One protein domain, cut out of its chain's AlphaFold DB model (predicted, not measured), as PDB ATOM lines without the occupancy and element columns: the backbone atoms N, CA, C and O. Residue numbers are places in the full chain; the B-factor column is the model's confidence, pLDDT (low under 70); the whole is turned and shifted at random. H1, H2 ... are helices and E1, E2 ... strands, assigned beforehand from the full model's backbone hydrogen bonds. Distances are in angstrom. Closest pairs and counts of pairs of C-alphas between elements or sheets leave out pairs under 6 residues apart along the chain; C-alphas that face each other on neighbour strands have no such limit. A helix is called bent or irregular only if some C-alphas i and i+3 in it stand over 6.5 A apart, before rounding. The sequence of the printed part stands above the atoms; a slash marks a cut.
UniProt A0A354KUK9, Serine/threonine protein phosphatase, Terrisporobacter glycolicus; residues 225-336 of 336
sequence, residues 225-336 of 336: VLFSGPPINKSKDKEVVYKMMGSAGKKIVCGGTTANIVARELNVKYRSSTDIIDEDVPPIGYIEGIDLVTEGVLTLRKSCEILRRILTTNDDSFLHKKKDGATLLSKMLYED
ATOM      1  N   VAL A 225     323.487 196.010 306.589       95.19
ATOM      2  CA  VAL A 225     323.241 195.793 305.163       95.19
ATOM      3  C   VAL A 225     324.308 194.861 304.632       95.19
ATOM      4  O   VAL A 225     325.477 195.234 304.520       95.19
ATOM      5  N   LEU A 226     323.880 193.650 304.286       95.50
ATOM      6  CA  LEU A 226     324.738 192.604 303.756       95.50
ATOM      7  C   LEU A 226     324.579 192.494 302.238       95.50
ATOM      8  O   LEU A 226     323.505 192.165 301.737       95.50
ATOM      9  N   PHE A 227     325.663 192.742 301.506       95.94
ATOM     10  CA  PHE A 227     325.737 192.541 300.063       95.94
ATOM     11  C   PHE A 227     326.525 191.267 299.760       95.94
ATOM     12  O   PHE A 227     327.748 191.220 299.892       95.94
ATOM     13  N   SER A 228     325.808 190.229 299.338       94.25
ATOM     14  CA  SER A 228     326.380 188.956 298.909       94.25
ATOM     15  C   SER A 228     325.912 188.602 297.504       94.25
ATOM     16  O   SER A 228     324.744 188.795 297.170       94.25
ATOM     17  N   GLY A 229     326.831 188.056 296.706       90.62
ATOM     18  CA  GLY A 229     326.599 187.702 295.309       90.62
ATOM     19  C   GLY A 229     326.544 188.919 294.369       90.62
ATOM     20  O   GLY A 229     325.829 189.882 294.638       90.62
ATOM     21  N   PRO A 230     327.277 188.910 293.242       89.69
ATOM     22  CA  PRO A 230     327.234 190.010 292.285       89.69
ATOM     23  C   PRO A 230     325.864 190.090 291.577       89.69
ATOM     24  O   PRO A 230     325.221 189.055 291.368       89.69
ATOM     25  N   PRO A 231     325.415 191.283 291.143       92.12
ATOM     26  CA  PRO A 231     324.223 191.413 290.311       92.12
ATOM     27  C   PRO A 231     324.367 190.624 289.005       92.12
ATOM     28  O   PRO A 231     325.415 190.649 288.364       92.12
ATOM     29  N   ILE A 232     323.287 189.970 288.559       92.38
ATOM     30  CA  ILE A 232     323.271 189.255 287.266       92.38
ATOM     31  C   ILE A 232     323.528 190.229 286.107       92.38
ATOM     32  O   ILE A 232     324.242 189.911 285.158       92.38
ATOM     33  N   ASN A 233     322.943 191.427 286.183       94.38
ATOM     34  CA  ASN A 233     323.162 192.477 285.199       94.38
ATOM     35  C   ASN A 233     324.196 193.484 285.712       94.38
ATOM     36  O   ASN A 233     323.887 194.302 286.577       94.38
ATOM     37  N   LYS A 234     325.377 193.481 285.086       93.25
ATOM     38  CA  LYS A 234     326.493 194.390 285.386       93.25
ATOM     39  C   LYS A 234     326.120 195.875 285.307       93.25
ATOM     40  O   LYS A 234     326.712 196.695 286.001       93.25
ATOM     41  N   SER A 235     325.129 196.254 284.493       95.62
ATOM     42  CA  SER A 235     324.675 197.650 284.421       95.62
ATOM     43  C   SER A 235     324.022 198.136 285.722       95.62
ATOM     44  O   SER A 235     323.889 199.341 285.914       95.62
ATOM     45  N   LYS A 236     323.606 197.214 286.602       96.06
ATOM     46  CA  LYS A 236     323.012 197.511 287.912       96.06
ATOM     47  C   LYS A 236     324.035 197.589 289.044       96.06
ATOM     48  O   LYS A 236     323.658 197.965 290.148       96.06
ATOM     49  N   ASP A 237     325.307 197.274 288.789       96.19
ATOM     50  CA  ASP A 237     326.367 197.285 289.807       96.19
ATOM     51  C   ASP A 237     326.392 198.613 290.570       96.19
ATOM     52  O   ASP A 237     326.297 198.632 291.798       96.19
ATOM     53  N   LYS A 238     326.425 199.728 289.829       96.75
ATOM     54  CA  LYS A 238     326.413 201.074 290.404       96.75
ATOM     55  C   LYS A 238     325.173 201.303 291.265       96.75
ATOM     56  O   LYS A 238     325.284 201.686 292.420       96.75
ATOM     57  N   GLU A 239     323.986 201.029 290.738       96.69
ATOM     58  CA  GLU A 239     322.726 201.225 291.462       96.69
ATOM     59  C   GLU A 239     322.711 200.484 292.811       96.69
ATOM     60  O   GLU A 239     322.398 201.079 293.845       96.69
ATOM     61  N   VAL A 240     323.102 199.206 292.820       96.31
ATOM     62  CA  VAL A 240     323.088 198.366 294.026       96.31
ATOM     63  C   VAL A 240     324.115 198.841 295.053       96.31
ATOM     64  O   VAL A 240     323.785 198.942 296.235       96.31
ATOM     65  N   VAL A 241     325.332 199.191 294.620       97.12
ATOM     66  CA  VAL A 241     326.375 199.711 295.521       97.12
ATOM     67  C   VAL A 241     325.934 201.032 296.152       97.12
ATOM     68  O   VAL A 241     326.016 201.188 297.368       97.12
ATOM     69  N   TYR A 242     325.392 201.967 295.369       96.31
ATOM     70  CA  TYR A 242     324.915 203.243 295.911       96.31
ATOM     71  C   TYR A 242     323.712 203.061 296.849       96.31
ATOM     72  O   TYR A 242     323.623 203.751 297.864       96.31
ATOM     73  N   LYS A 243     322.827 202.090 296.585       96.25
ATOM     74  CA  LYS A 243     321.735 201.730 297.503       96.25
ATOM     75  C   LYS A 243     322.254 201.160 298.826       96.25
ATOM     76  O   LYS A 243     321.736 201.512 299.886       96.25
ATOM     77  N   MET A 244     323.284 200.314 298.779       95.88
ATOM     78  CA  MET A 244     323.937 199.779 299.976       95.88
ATOM     79  C   MET A 244     324.541 200.910 300.818       95.88
ATOM     80  O   MET A 244     324.259 201.001 302.015       95.88
ATOM     81  N   MET A 245     325.317 201.791 300.184       96.44
ATOM     82  CA  MET A 245     325.982 202.911 300.857       96.44
ATOM     83  C   MET A 245     325.000 203.955 301.392       96.44
ATOM     84  O   MET A 245     325.254 204.539 302.438       96.44
ATOM     85  N   GLY A 246     323.874 204.171 300.704       95.56
ATOM     86  CA  GLY A 246     322.829 205.108 301.124       95.56
ATOM     87  C   GLY A 246     321.896 204.585 302.219       95.56
ATOM     88  O   GLY A 246     321.132 205.359 302.789       95.56
ATOM     89  N   SER A 247     321.922 203.286 302.519       94.25
ATOM     90  CA  SER A 247     321.127 202.709 303.610       94.25
ATOM     91  C   SER A 247     321.699 203.097 304.982       94.25
ATOM     92  O   SER A 247     322.896 203.350 305.104       94.25
ATOM     93  N   ALA A 248     320.898 203.071 306.049       91.56
ATOM     94  CA  ALA A 248     321.410 203.201 307.418       91.56
ATOM     95  C   ALA A 248     322.148 201.924 307.877       91.56
ATOM     96  O   ALA A 248     322.013 200.866 307.257       91.56
ATOM     97  N   GLY A 249     322.930 202.023 308.954       92.19
ATOM     98  CA  GLY A 249     323.547 200.864 309.601       92.19
ATOM     99  C   GLY A 249     324.831 200.336 308.950       92.19
ATOM    100  O   GLY A 249     325.308 200.883 307.950       92.19
ATOM    101  N   LYS A 250     325.375 199.262 309.526       95.19
ATOM    102  CA  LYS A 250     326.653 198.639 309.151       95.19
ATOM    103  C   LYS A 250     326.661 198.144 307.706       95.19
ATOM    104  O   LYS A 250     325.650 197.660 307.198       95.19
ATOM    105  N   LYS A 251     327.804 198.259 307.031       97.12
ATOM    106  CA  LYS A 251     328.018 197.852 305.634       97.12
ATOM    107  C   LYS A 251     328.877 196.603 305.580       97.12
ATOM    108  O   LYS A 251     330.049 196.636 305.939       97.12
ATOM    109  N   ILE A 252     328.297 195.512 305.093       97.62
ATOM    110  CA  ILE A 252     328.949 194.206 305.036       97.62
ATOM    111  C   ILE A 252     328.963 193.715 303.591       97.62
ATOM    112  O   ILE A 252     327.917 193.643 302.948       97.62
ATOM    113  N   VAL A 253     330.133 193.347 303.075       97.56
ATOM    114  CA  VAL A 253     330.283 192.745 301.742       97.56
ATOM    115  C   VAL A 253     330.802 191.321 301.878       97.56
ATOM    116  O   VAL A 253     331.861 191.102 302.452       97.56
ATOM    117  N   CYS A 254     330.094 190.357 301.295       95.94
ATOM    118  CA  CYS A 254     330.499 188.953 301.286       95.94
ATOM    119  C   CYS A 254     330.777 188.482 299.848       95.94
ATOM    120  O   CYS A 254     329.875 188.393 299.008       95.94
ATOM    121  N   GLY A 255     332.034 188.134 299.578       95.19
ATOM    122  CA  GLY A 255     332.510 187.517 298.340       95.19
ATOM    123  C   GLY A 255     333.482 188.387 297.552       95.19
ATOM    124  O   GLY A 255     333.204 189.555 297.285       95.19
ATOM    125  N   GLY A 256     334.587 187.788 297.092       93.50
ATOM    126  CA  GLY A 256     335.627 188.494 296.339       93.50
ATOM    127  C   GLY A 256     335.131 189.212 295.075       93.50
ATOM    128  O   GLY A 256     335.517 190.352 294.821       93.50
ATOM    129  N   THR A 257     334.235 188.611 294.285       94.25
ATOM    130  CA  THR A 257     333.666 189.284 293.098       94.25
ATOM    131  C   THR A 257     332.830 190.503 293.490       94.25
ATOM    132  O   THR A 257     332.990 191.572 292.904       94.25
ATOM    133  N   THR A 258     331.982 190.366 294.511       95.81
ATOM    134  CA  THR A 258     331.165 191.461 295.051       95.81
ATOM    135  C   THR A 258     332.049 192.581 295.603       95.81
ATOM    136  O   THR A 258     331.825 193.750 295.297       95.81
ATOM    137  N   ALA A 259     333.110 192.229 296.334       96.81
ATOM    138  CA  ALA A 259     334.101 193.161 296.864       96.81
ATOM    139  C   ALA A 259     334.791 193.968 295.753       96.81
ATOM    140  O   ALA A 259     334.900 195.188 295.851       96.81
ATOM    141  N   ASN A 260     335.184 193.317 294.655       96.19
ATOM    142  CA  ASN A 260     335.763 194.007 293.499       96.19
ATOM    143  C   ASN A 260     334.767 194.962 292.820       96.19
ATOM    144  O   ASN A 260     335.163 196.045 292.390       96.19
ATOM    145  N   ILE A 261     333.484 194.592 292.730       96.69
ATOM    146  CA  ILE A 261     332.436 195.478 292.197       96.69
ATOM    147  C   ILE A 261     332.273 196.707 293.092       96.69
ATOM    148  O   ILE A 261     332.312 197.828 292.590       96.69
ATOM    149  N   VAL A 262     332.145 196.510 294.406       97.50
ATOM    150  CA  VAL A 262     331.994 197.603 295.378       97.50
ATOM    151  C   VAL A 262     333.197 198.544 295.311       97.50
ATOM    152  O   VAL A 262     333.023 199.747 295.146       97.50
ATOM    153  N   ALA A 263     334.419 198.007 295.344       97.56
ATOM    154  CA  ALA A 263     335.639 198.807 295.258       97.56
ATOM    155  C   ALA A 263     335.720 199.617 293.949       97.56
ATOM    156  O   ALA A 263     336.052 200.802 293.979       97.56
ATOM    157  N   ARG A 264     335.348 199.010 292.811       97.06
ATOM    158  CA  ARG A 264     335.295 199.683 291.503       97.06
ATOM    159  C   ARG A 264     334.303 200.846 291.498       97.06
ATOM    160  O   ARG A 264     334.662 201.937 291.067       97.06
ATOM    161  N   GLU A 265     333.073 200.622 291.956       97.19
ATOM    162  CA  GLU A 265     332.010 201.640 291.920       97.19
ATOM    163  C   GLU A 265     332.231 202.782 292.919       97.19
ATOM    164  O   GLU A 265     331.773 203.902 292.683       97.19
ATOM    165  N   LEU A 266     332.963 202.519 294.006       96.94
ATOM    166  CA  LEU A 266     333.389 203.528 294.980       96.94
ATOM    167  C   LEU A 266     334.723 204.197 294.623       96.94
ATOM    168  O   LEU A 266     335.132 205.130 295.305       96.94
ATOM    169  N   ASN A 267     335.393 203.755 293.553       97.06
ATOM    170  CA  ASN A 267     336.714 204.235 293.141       97.06
ATOM    171  C   ASN A 267     337.781 204.119 294.255       97.06
ATOM    172  O   ASN A 267     338.618 205.004 294.439       97.06
ATOM    173  N   VAL A 268     337.754 203.008 294.996       97.31
ATOM    174  CA  VAL A 268     338.710 202.669 296.066       97.31
ATOM    175  C   VAL A 268     339.373 201.317 295.791       97.31
ATOM    176  O   VAL A 268     338.987 200.580 294.885       97.31
ATOM    177  N   LYS A 269     340.409 200.964 296.560       95.81
ATOM    178  CA  LYS A 269     341.121 199.685 296.394       95.81
ATOM    179  C   LYS A 269     340.571 198.617 297.336       95.81
ATOM    180  O   LYS A 269     340.512 198.844 298.540       95.81
ATOM    181  N   TYR A 270     340.283 197.436 296.793       95.88
ATOM    182  CA  TYR A 270     340.090 196.218 297.579       95.88
ATOM    183  C   TYR A 270     341.446 195.629 297.985       95.88
ATOM    184  O   TYR A 270     342.347 195.509 297.150       95.88
ATOM    185  N   ARG A 271     341.602 195.261 299.261       94.75
ATOM    186  CA  ARG A 271     342.784 194.550 299.774       94.75
ATOM    187  C   ARG A 271     342.339 193.295 300.511       94.75
ATOM    188  O   ARG A 271     341.613 193.404 301.492       94.75
ATOM    189  N   SER A 272     342.794 192.128 300.070       90.38
ATOM    190  CA  SER A 272     342.612 190.891 300.834       90.38
ATOM    191  C   SER A 272     343.612 190.840 301.985       90.38
ATOM    192  O   SER A 272     344.777 191.196 301.796       90.38
ATOM    193  N   SER A 273     343.178 190.368 303.151       90.44
ATOM    194  CA  SER A 273     344.098 189.911 304.189       90.44
ATOM    195  C   SER A 273     344.774 188.614 303.747       90.44
ATOM    196  O   SER A 273     344.196 187.830 302.988       90.44
ATOM    197  N   THR A 274     345.991 188.389 304.229       87.94
ATOM    198  CA  THR A 274     346.701 187.105 304.126       87.94
ATOM    199  C   THR A 274     346.634 186.303 305.425       87.94
ATOM    200  O   THR A 274     347.121 185.178 305.468       87.94
ATOM    201  N   ASP A 275     346.044 186.872 306.477       88.31
ATOM    202  CA  ASP A 275     345.973 186.242 307.791       88.31
ATOM    203  C   ASP A 275     344.908 185.141 307.796       88.31
ATOM    204  O   ASP A 275     343.715 185.404 307.618       88.31
ATOM    205  N   ILE A 276     345.349 183.905 308.026       86.56
ATOM    206  CA  ILE A 276     344.484 182.736 308.186       86.56
ATOM    207  C   ILE A 276     344.359 182.458 309.684       86.56
ATOM    208  O   ILE A 276     345.324 182.072 310.338       86.56
ATOM    209  N   ILE A 277     343.166 182.699 310.228       89.12
ATOM    210  CA  ILE A 277     342.854 182.510 311.657       89.12
ATOM    211  C   ILE A 277     342.197 181.146 311.900       89.12
ATOM    212  O   ILE A 277     342.370 180.545 312.960       89.12
ATOM    213  N   ASP A 278     341.434 180.662 310.923       87.50
ATOM    214  CA  ASP A 278     340.738 179.382 310.943       87.50
ATOM    215  C   ASP A 278     340.876 178.754 309.550       87.50
ATOM    216  O   ASP A 278     340.674 179.437 308.550       87.50
ATOM    217  N   GLU A 279     341.262 177.481 309.479       88.69
ATOM    218  CA  GLU A 279     341.499 176.787 308.206       88.69
ATOM    219  C   GLU A 279     340.210 176.625 307.381       88.69
ATOM    220  O   GLU A 279     340.266 176.596 306.150       88.69
ATOM    221  N   ASP A 280     339.049 176.595 308.043       89.56
ATOM    222  CA  ASP A 280     337.739 176.468 307.398       89.56
ATOM    223  C   ASP A 280     337.126 177.824 307.011       89.56
ATOM    224  O   ASP A 280     336.092 177.871 306.334       89.56
ATOM    225  N   VAL A 281     337.715 178.939 307.463       91.75
ATOM    226  CA  VAL A 281     337.186 180.288 307.228       91.75
ATOM    227  C   VAL A 281     338.190 181.103 306.422       91.75
ATOM    228  O   VAL A 281     339.265 181.431 306.924       91.75
ATOM    229  N   PRO A 282     337.837 181.506 305.190       92.00
ATOM    230  CA  PRO A 282     338.734 182.316 304.385       92.00
ATOM    231  C   PRO A 282     339.101 183.654 305.056       92.00
ATOM    232  O   PRO A 282     338.308 184.181 305.850       92.00
ATOM    233  N   PRO A 283     340.256 184.245 304.698       92.81
ATOM    234  CA  PRO A 283     340.651 185.562 305.182       92.81
ATOM    235  C   PRO A 283     339.608 186.645 304.881       92.81
ATOM    236  O   PRO A 283     338.868 186.586 303.898       92.81
ATOM    237  N   ILE A 284     339.579 187.672 305.727       96.12
ATOM    238  CA  ILE A 284     338.793 188.886 305.478       96.12
ATOM    239  C   ILE A 284     339.472 189.780 304.437       96.12
ATOM    240  O   ILE A 284     340.649 189.615 304.115       96.12
ATOM    241  N   GLY A 285     338.747 190.778 303.955       95.81
ATOM    242  CA  GLY A 285     339.291 191.850 303.138       95.81
ATOM    243  C   GLY A 285     338.968 193.231 303.694       95.81
ATOM    244  O   GLY A 285     338.314 193.385 304.724       95.81
ATOM    245  N   TYR A 286     339.425 194.248 302.973       97.38
ATOM    246  CA  TYR A 286     339.287 195.646 303.353       97.38
ATOM    247  C   TYR A 286     338.905 196.489 302.140       97.38
ATOM    248  O   TYR A 286     339.545 196.417 301.085       97.38
ATOM    249  N   ILE A 287     337.862 197.301 302.313       97.88
ATOM    250  CA  ILE A 287     337.408 198.340 301.387       97.88
ATOM    251  C   ILE A 287     337.103 199.569 302.239       97.88
ATOM    252  O   ILE A 287     336.415 199.469 303.252       97.88
ATOM    253  N   GLU A 288     337.623 200.727 301.844       96.75
ATOM    254  CA  GLU A 288     337.332 201.984 302.535       96.75
ATOM    255  C   GLU A 288     335.824 202.288 302.492       96.75
ATOM    256  O   GLU A 288     335.201 202.224 301.433       96.75
ATOM    257  N   GLY A 289     335.236 202.588 303.654       94.50
ATOM    258  CA  GLY A 289     333.798 202.838 303.799       94.50
ATOM    259  C   GLY A 289     332.925 201.592 304.008       94.50
ATOM    260  O   GLY A 289     331.713 201.738 304.129       94.50
ATOM    261  N   ILE A 290     333.507 200.389 304.079       97.62
ATOM    262  CA  ILE A 290     332.794 199.139 304.389       97.62
ATOM    263  C   ILE A 290     333.249 198.616 305.759       97.62
ATOM    264  O   ILE A 290     334.449 198.502 306.000       97.62
ATOM    265  N   ASP A 291     332.306 198.289 306.649       97.38
ATOM    266  CA  ASP A 291     332.597 197.841 308.020       97.38
ATOM    267  C   ASP A 291     333.217 196.438 308.069       97.38
ATOM    268  O   ASP A 291     334.088 196.175 308.897       97.38
ATOM    269  N   LEU A 292     332.777 195.530 307.193       97.12
ATOM    270  CA  LEU A 292     333.311 194.172 307.109       97.12
ATOM    271  C   LEU A 292     333.275 193.657 305.670       97.12
ATOM    272  O   LEU A 292     332.229 193.659 305.022       97.12
ATOM    273  N   VAL A 293     334.414 193.169 305.177       97.56
ATOM    274  CA  VAL A 293     334.493 192.451 303.901       97.56
ATOM    275  C   VAL A 293     334.961 191.032 304.177       97.56
ATOM    276  O   VAL A 293     336.024 190.824 304.756       97.56
ATOM    277  N   THR A 294     334.173 190.050 303.765       95.88
ATOM    278  CA  THR A 294     334.494 188.628 303.915       95.88
ATOM    279  C   THR A 294     334.460 187.924 302.571       95.88
ATOM    280  O   THR A 294     333.984 188.469 301.573       95.88
ATOM    281  N   GLU A 295     334.872 186.659 302.550       91.25
ATOM    282  CA  GLU A 295     334.488 185.773 301.460       91.25
ATOM    283  C   GLU A 295     332.985 185.459 301.475       91.25
ATOM    284  O   GLU A 295     332.244 185.836 302.384       91.25
ATOM    285  N   GLY A 296     332.515 184.846 300.390       91.69
ATOM    286  CA  GLY A 296     331.091 184.683 300.110       91.69
ATOM    287  C   GLY A 296     330.448 183.545 300.901       91.69
ATOM    288  O   GLY A 296     330.260 183.598 302.113       91.69
ATOM    289  N   VAL A 297     330.064 182.491 300.182       93.19
ATOM    290  CA  VAL A 297     329.191 181.429 300.704       93.19
ATOM    291  C   VAL A 297     329.804 180.663 301.882       93.19
ATOM    292  O   VAL A 297     329.076 180.296 302.801       93.19
ATOM    293  N   LEU A 298     331.123 180.440 301.892       92.69
ATOM    294  CA  LEU A 298     331.794 179.700 302.969       92.69
ATOM    295  C   LEU A 298     331.696 180.436 304.312       92.69
ATOM    296  O   LEU A 298     331.246 179.856 305.301       92.69
ATOM    297  N   THR A 299     332.032 181.729 304.331       94.81
ATOM    298  CA  THR A 299     331.929 182.557 305.538       94.81
ATOM    299  C   THR A 299     330.484 182.670 306.010       94.81
ATOM    300  O   THR A 299     330.219 182.517 307.203       94.81
ATOM    301  N   LEU A 300     329.533 182.861 305.091       95.50
ATOM    302  CA  LEU A 300     328.107 182.917 305.422       95.50
ATOM    303  C   LEU A 300     327.613 181.619 306.066       95.50
ATOM    304  O   LEU A 300     326.966 181.662 307.111       95.50
ATOM    305  N   ARG A 301     327.967 180.463 305.494       95.56
ATOM    306  CA  ARG A 301     327.611 179.155 306.055       95.56
ATOM    307  C   ARG A 301     328.143 179.000 307.479       95.56
ATOM    308  O   ARG A 301     327.373 178.649 308.371       95.56
ATOM    309  N   LYS A 302     329.427 179.293 307.705       95.12
ATOM    310  CA  LYS A 302     330.038 179.188 309.039       95.12
ATOM    311  C   LYS A 302     329.416 180.175 310.032       95.12
ATOM    312  O   LYS A 302     329.175 179.817 311.180       95.12
ATOM    313  N   SER A 303     329.073 181.379 309.574       95.44
ATOM    314  CA  SER A 303     328.379 182.379 310.396       95.44
ATOM    315  C   SER A 303     326.998 181.885 310.831       95.44
ATOM    316  O   SER A 303     326.614 182.052 311.986       95.44
ATOM    317  N   CYS A 304     326.257 181.206 309.947       95.19
ATOM    318  CA  CYS A 304     324.995 180.561 310.317       95.19
ATOM    319  C   CYS A 304     325.189 179.444 311.355       95.19
ATOM    320  O   CYS A 304     324.360 179.312 312.252       95.19
ATOM    321  N   GLU A 305     326.252 178.641 311.254       94.38
ATOM    322  CA  GLU A 305     326.581 177.606 312.251       94.38
ATOM    323  C   GLU A 305     326.872 178.233 313.626       94.38
ATOM    324  O   GLU A 305     326.342 177.774 314.640       94.38
ATOM    325  N   ILE A 306     327.639 179.328 313.653       94.12
ATOM    326  CA  ILE A 306     327.928 180.122 314.857       94.12
ATOM    327  C   ILE A 306     326.636 180.678 315.466       94.12
ATOM    328  O   ILE A 306     326.375 180.442 316.644       94.12
ATOM    329  N   LEU A 307     325.791 181.348 314.675       93.00
ATOM    330  CA  LEU A 307     324.536 181.937 315.158       93.00
ATOM    331  C   LEU A 307     323.564 180.870 315.687       93.00
ATOM    332  O   LEU A 307     322.946 181.056 316.731       93.00
ATOM    333  N   ARG A 308     323.467 179.706 315.029       92.31
ATOM    334  CA  ARG A 308     322.664 178.577 315.532       92.31
ATOM    335  C   ARG A 308     323.197 178.035 316.852       92.31
ATOM    336  O   ARG A 308     322.403 177.684 317.717       92.31
ATOM    337  N   ARG A 309     324.522 177.975 317.018       91.50
ATOM    338  CA  ARG A 309     325.140 177.570 318.284       91.50
ATOM    339  C   ARG A 309     324.797 178.545 319.404       91.50
ATOM    340  O   ARG A 309     324.513 178.081 320.501       91.50
ATOM    341  N   ILE A 310     324.776 179.857 319.138       87.81
ATOM    342  CA  ILE A 310     324.359 180.856 320.137       87.81
ATOM    343  C   ILE A 310     322.971 180.513 320.668       87.81
ATOM    344  O   ILE A 310     322.774 180.574 321.870       87.81
ATOM    345  N   LEU A 311     322.021 180.096 319.827       82.69
ATOM    346  CA  LEU A 311     320.661 179.774 320.277       82.69
ATOM    347  C   LEU A 311     320.598 178.599 321.264       82.69
ATOM    348  O   LEU A 311     319.697 178.565 322.095       82.69
ATOM    349  N   THR A 312     321.540 177.656 321.203       82.50
ATOM    350  CA  THR A 312     321.497 176.415 321.998       82.50
ATOM    351  C   THR A 312     322.448 176.398 323.189       82.50
ATOM    352  O   THR A 312     322.376 175.486 324.010       82.50
ATOM    353  N   THR A 313     323.355 177.369 323.300       81.62
ATOM    354  CA  THR A 313     324.355 177.415 324.372       81.62
ATOM    355  C   THR A 313     324.176 178.626 325.279       81.62
ATOM    356  O   THR A 313     323.733 179.683 324.834       81.62
ATOM    357  N   ASN A 314     324.575 178.486 326.542       73.81
ATOM    358  CA  ASN A 314     324.647 179.590 327.503       73.81
ATOM    359  C   ASN A 314     326.046 180.238 327.555       73.81
ATOM    360  O   ASN A 314     326.230 181.244 328.230       73.81
ATOM    361  N   ASP A 315     327.032 179.680 326.844       78.25
ATOM    362  CA  ASP A 315     328.382 180.241 326.735       78.25
ATOM    363  C   ASP A 315     328.575 180.880 325.359       78.25
ATOM    364  O   ASP A 315     328.782 180.172 324.378       78.25
ATOM    365  N   ASP A 316     328.538 182.209 325.287       78.81
ATOM    366  CA  ASP A 316     328.811 183.008 324.088       78.81
ATOM    367  C   ASP A 316     330.286 183.438 323.966       78.81
ATOM    368  O   ASP A 316     330.676 184.036 322.961       78.81
ATOM    369  N   SER A 317     331.163 183.043 324.904       81.56
ATOM    370  CA  SER A 317     332.577 183.461 324.928       81.56
ATOM    371  C   SER A 317     333.348 183.108 323.657       81.56
ATOM    372  O   SER A 317     334.374 183.718 323.350       81.56
ATOM    373  N   PHE A 318     332.879 182.117 322.898       84.75
ATOM    374  CA  PHE A 318     333.474 181.726 321.626       84.75
ATOM    375  C   PHE A 318     333.407 182.828 320.558       84.75
ATOM    376  O   PHE A 318     334.309 182.871 319.722       84.75
ATOM    377  N   LEU A 319     332.439 183.750 320.627       86.12
ATOM    378  CA  LEU A 319     332.356 184.925 319.746       86.12
ATOM    379  C   LEU A 319     333.506 185.914 319.951       86.12
ATOM    380  O   LEU A 319     333.850 186.675 319.052       86.12
ATOM    381  N   HIS A 320     334.134 185.890 321.126       85.75
ATOM    382  CA  HIS A 320     335.225 186.798 321.470       85.75
ATOM    383  C   HIS A 320     336.614 186.159 321.338       85.75
ATOM    384  O   HIS A 320     337.623 186.850 321.484       85.75
ATOM    385  N   LYS A 321     336.689 184.848 321.066       86.06
ATOM    386  CA  LYS A 321     337.960 184.102 320.994       86.06
ATOM    387  C   LYS A 321     338.655 184.222 319.642       86.06
ATOM    388  O   LYS A 321     339.881 184.166 319.598       86.06
ATOM    389  N   LYS A 322     337.897 184.357 318.552       87.75
ATOM    390  CA  LYS A 322     338.435 184.419 317.187       87.75
ATOM    391  C   LYS A 322     338.081 185.741 316.510       87.75
ATOM    392  O   LYS A 322     337.105 186.392 316.861       87.75
ATOM    393  N   LYS A 323     338.902 186.135 315.536       90.25
ATOM    394  CA  LYS A 323     338.691 187.321 314.687       90.25
ATOM    395  C   LYS A 323     338.642 186.960 313.198       90.25
ATOM    396  O   LYS A 323     338.980 187.784 312.356       90.25
ATOM    397  N   ASP A 324     338.277 185.720 312.877       94.12
ATOM    398  CA  ASP A 324     338.023 185.301 311.498       94.12
ATOM    399  C   ASP A 324     336.733 185.938 310.952       94.12
ATOM    400  O   ASP A 324     335.902 186.447 311.709       94.12
ATOM    401  N   GLY A 325     336.554 185.904 309.630       94.31
ATOM    402  CA  GLY A 325     335.425 186.562 308.975       94.31
ATOM    403  C   GLY A 325     334.052 186.056 309.422       94.31
ATOM    404  O   GLY A 325     333.113 186.846 309.457       94.31
ATOM    405  N   ALA A 326     333.925 184.777 309.785       95.81
ATOM    406  CA  ALA A 326     332.646 184.212 310.208       95.81
ATOM    407  C   ALA A 326     332.308 184.647 311.633       95.81
ATOM    408  O   ALA A 326     331.193 185.090 311.895       95.81
ATOM    409  N   THR A 327     333.288 184.599 312.535       95.00
ATOM    410  CA  THR A 327     333.124 185.081 313.910       95.00
ATOM    411  C   THR A 327     332.815 186.578 313.941       95.00
ATOM    412  O   THR A 327     331.894 186.989 314.641       95.00
ATOM    413  N   LEU A 328     333.518 187.395 313.146       95.12
ATOM    414  CA  LEU A 328     333.253 188.836 313.047       95.12
ATOM    415  C   LEU A 328     331.861 189.134 312.484       95.12
ATOM    416  O   LEU A 328     331.165 189.992 313.024       95.12
ATOM    417  N   LEU A 329     331.444 188.421 311.433       95.75
ATOM    418  CA  LEU A 329     330.115 188.587 310.851       95.75
ATOM    419  C   LEU A 329     329.021 188.206 311.849       95.75
ATOM    420  O   LEU A 329     328.090 188.974 312.068       95.75
ATOM    421  N   SER A 330     329.138 187.044 312.489       94.81
ATOM    422  CA  SER A 330     328.182 186.612 313.507       94.81
ATOM    423  C   SER A 330     328.121 187.563 314.691       94.81
ATOM    424  O   SER A 330     327.027 187.853 315.159       94.81
ATOM    425  N   LYS A 331     329.269 188.072 315.148       92.06
ATOM    426  CA  LYS A 331     329.331 189.060 316.222       92.06
ATOM    427  C   LYS A 331     328.590 190.340 315.834       92.06
ATOM    428  O   LYS A 331     327.740 190.783 316.588       92.06
ATOM    429  N   MET A 332     328.846 190.875 314.640       91.50
ATOM    430  CA  MET A 332     328.186 192.094 314.159       91.50
ATOM    431  C   MET A 332     326.671 191.922 313.989       91.50
ATOM    432  O   MET A 332     325.930 192.877 314.139       91.50
ATOM    433  N   LEU A 333     326.194 190.717 313.667       90.81
ATOM    434  CA  LEU A 333     324.757 190.444 313.548       90.81
ATOM    435  C   LEU A 333     324.074 190.141 314.890       90.81
ATOM    436  O   LEU A 333     322.848 190.153 314.949       90.81
ATOM    437  N   TYR A 334     324.840 189.796 315.927       87.69
ATOM    438  CA  TYR A 334     324.319 189.393 317.234       87.69
ATOM    439  C   TYR A 334     324.469 190.479 318.309       87.69
ATOM    440  O   TYR A 334     323.596 190.604 319.161       87.69
ATOM    441  N   GLU A 335     325.565 191.241 318.293       82.62
ATOM    442  CA  GLU A 335     325.912 192.221 319.335       82.62
ATOM    443  C   GLU A 335     325.786 193.683 318.898       82.62
ATOM    444  O   GLU A 335     325.487 194.522 319.748       82.62
ATOM    445  N   ASP A 336     326.060 193.988 317.624       78.38
ATOM    446  CA  ASP A 336     326.216 195.363 317.122       78.38
ATOM    447  C   ASP A 336     324.924 195.923 316.507       78.38
ATOM    448  O   ASP A 336     324.659 197.130 316.719       78.38
TER     449      ASP A 336
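What this domain is: This is residues 225 to 336 of the 336 residues of the protein "Serine/threonine protein phosphatase" of Terrisporobacter glycolicus (UniProt A0A354KUK9). A small parallel sheet of three short strands, E1, E2 and E3, forms the middle layer of an elongated domain, with H1 and H2 packed over one face and H5 over the other. H3, the longest helix, and short H4 pack on H5 and make one end of the long axis, while the unnamed residues 266 to 291 loop out on the E3 side of the sheet and come back. The printed part has 112 residues, with five named helices and three named strands in the order E1 H1 E2 H2 E3 H3 H4 H5, and its class is mostly helix. It is compact, with a radius of gyration of the C-alphas of 14.3 A, and spans 46 by 29 by 23 A.

Where its parts are: In the sheet, E1 is residues 225 to 228, 9.8 A long, beginning at C-alpha 225 (323.241, 195.793, 305.163); E2 is residues 250 to 254, 13.1 A; E3 is residues 292 to 294, 6.5 A. H1 is residues 234 to 246, 19.4 A, and is irregular, with C-alphas 235 and 238 7.1 A apart. H2 is residues 256 to 265, 14.3 A. H3 is residues 297 to 312, 23.2 A, from C-alpha 297 (329.191, 181.429, 300.704). H4 is residues 317 to 320, 5.5 A. H5 is residues 325 to 334, 14.1 A, ending at C-alpha 334 (324.319, 189.393, 317.234).

How they stand to each other: E2 is the inner strand. E1 and E2 are parallel at 8 degrees, with N 227 and O 252 2.8 A apart, within hydrogen-bond range. E2 and E3 are parallel at 11 degrees, with N 294 and O 253 at 2.9 A. E1, H1, E2 and E2, H2, E3 are strand-helix-strand units, two parallel neighbour strands joined through a helix, each with a right-handed crossover. H1 is over E1 at a height over the sheet of 11.1 A. On the same face, H2 is at a height of 9.4 A. H1, with residues 237 to 241 alone, touches H2, about perpendicular at 79 degrees; the closest C-alphas, of Lys 238 and Glu 265, are 5.8 A apart. On the opposite face, H5 is over E2 and E3 at a height of 9.3 A, slantwise to the strands at 40 degrees to E3 on the local plane. H3 touches H5 at a steep tilt of 46 degrees, the same way, closest at the C-alphas of Ser 303 and Ala 326, 4.6 A. H3 only grazes the sheet, with residues 297 to 300. H4 touches H5, closest at the C-alphas of Leu 319 and Thr 327, 5.9 A. Every O i to N i+4 pair is within hydrogen-bond range in H2 and H5; H1 has 7 of 9, H3 11 of 12, and H4 is too short for such a pair.

The domain as a whole: The C-alphas farthest apart, of Ser 235 and Asn 314, are 46.7 A apart. The printed part has no cut, and the link from H2 to E3, 26 residues, is long. The mean pLDDT of the printed part is 92.7, and no printed residue is under 70.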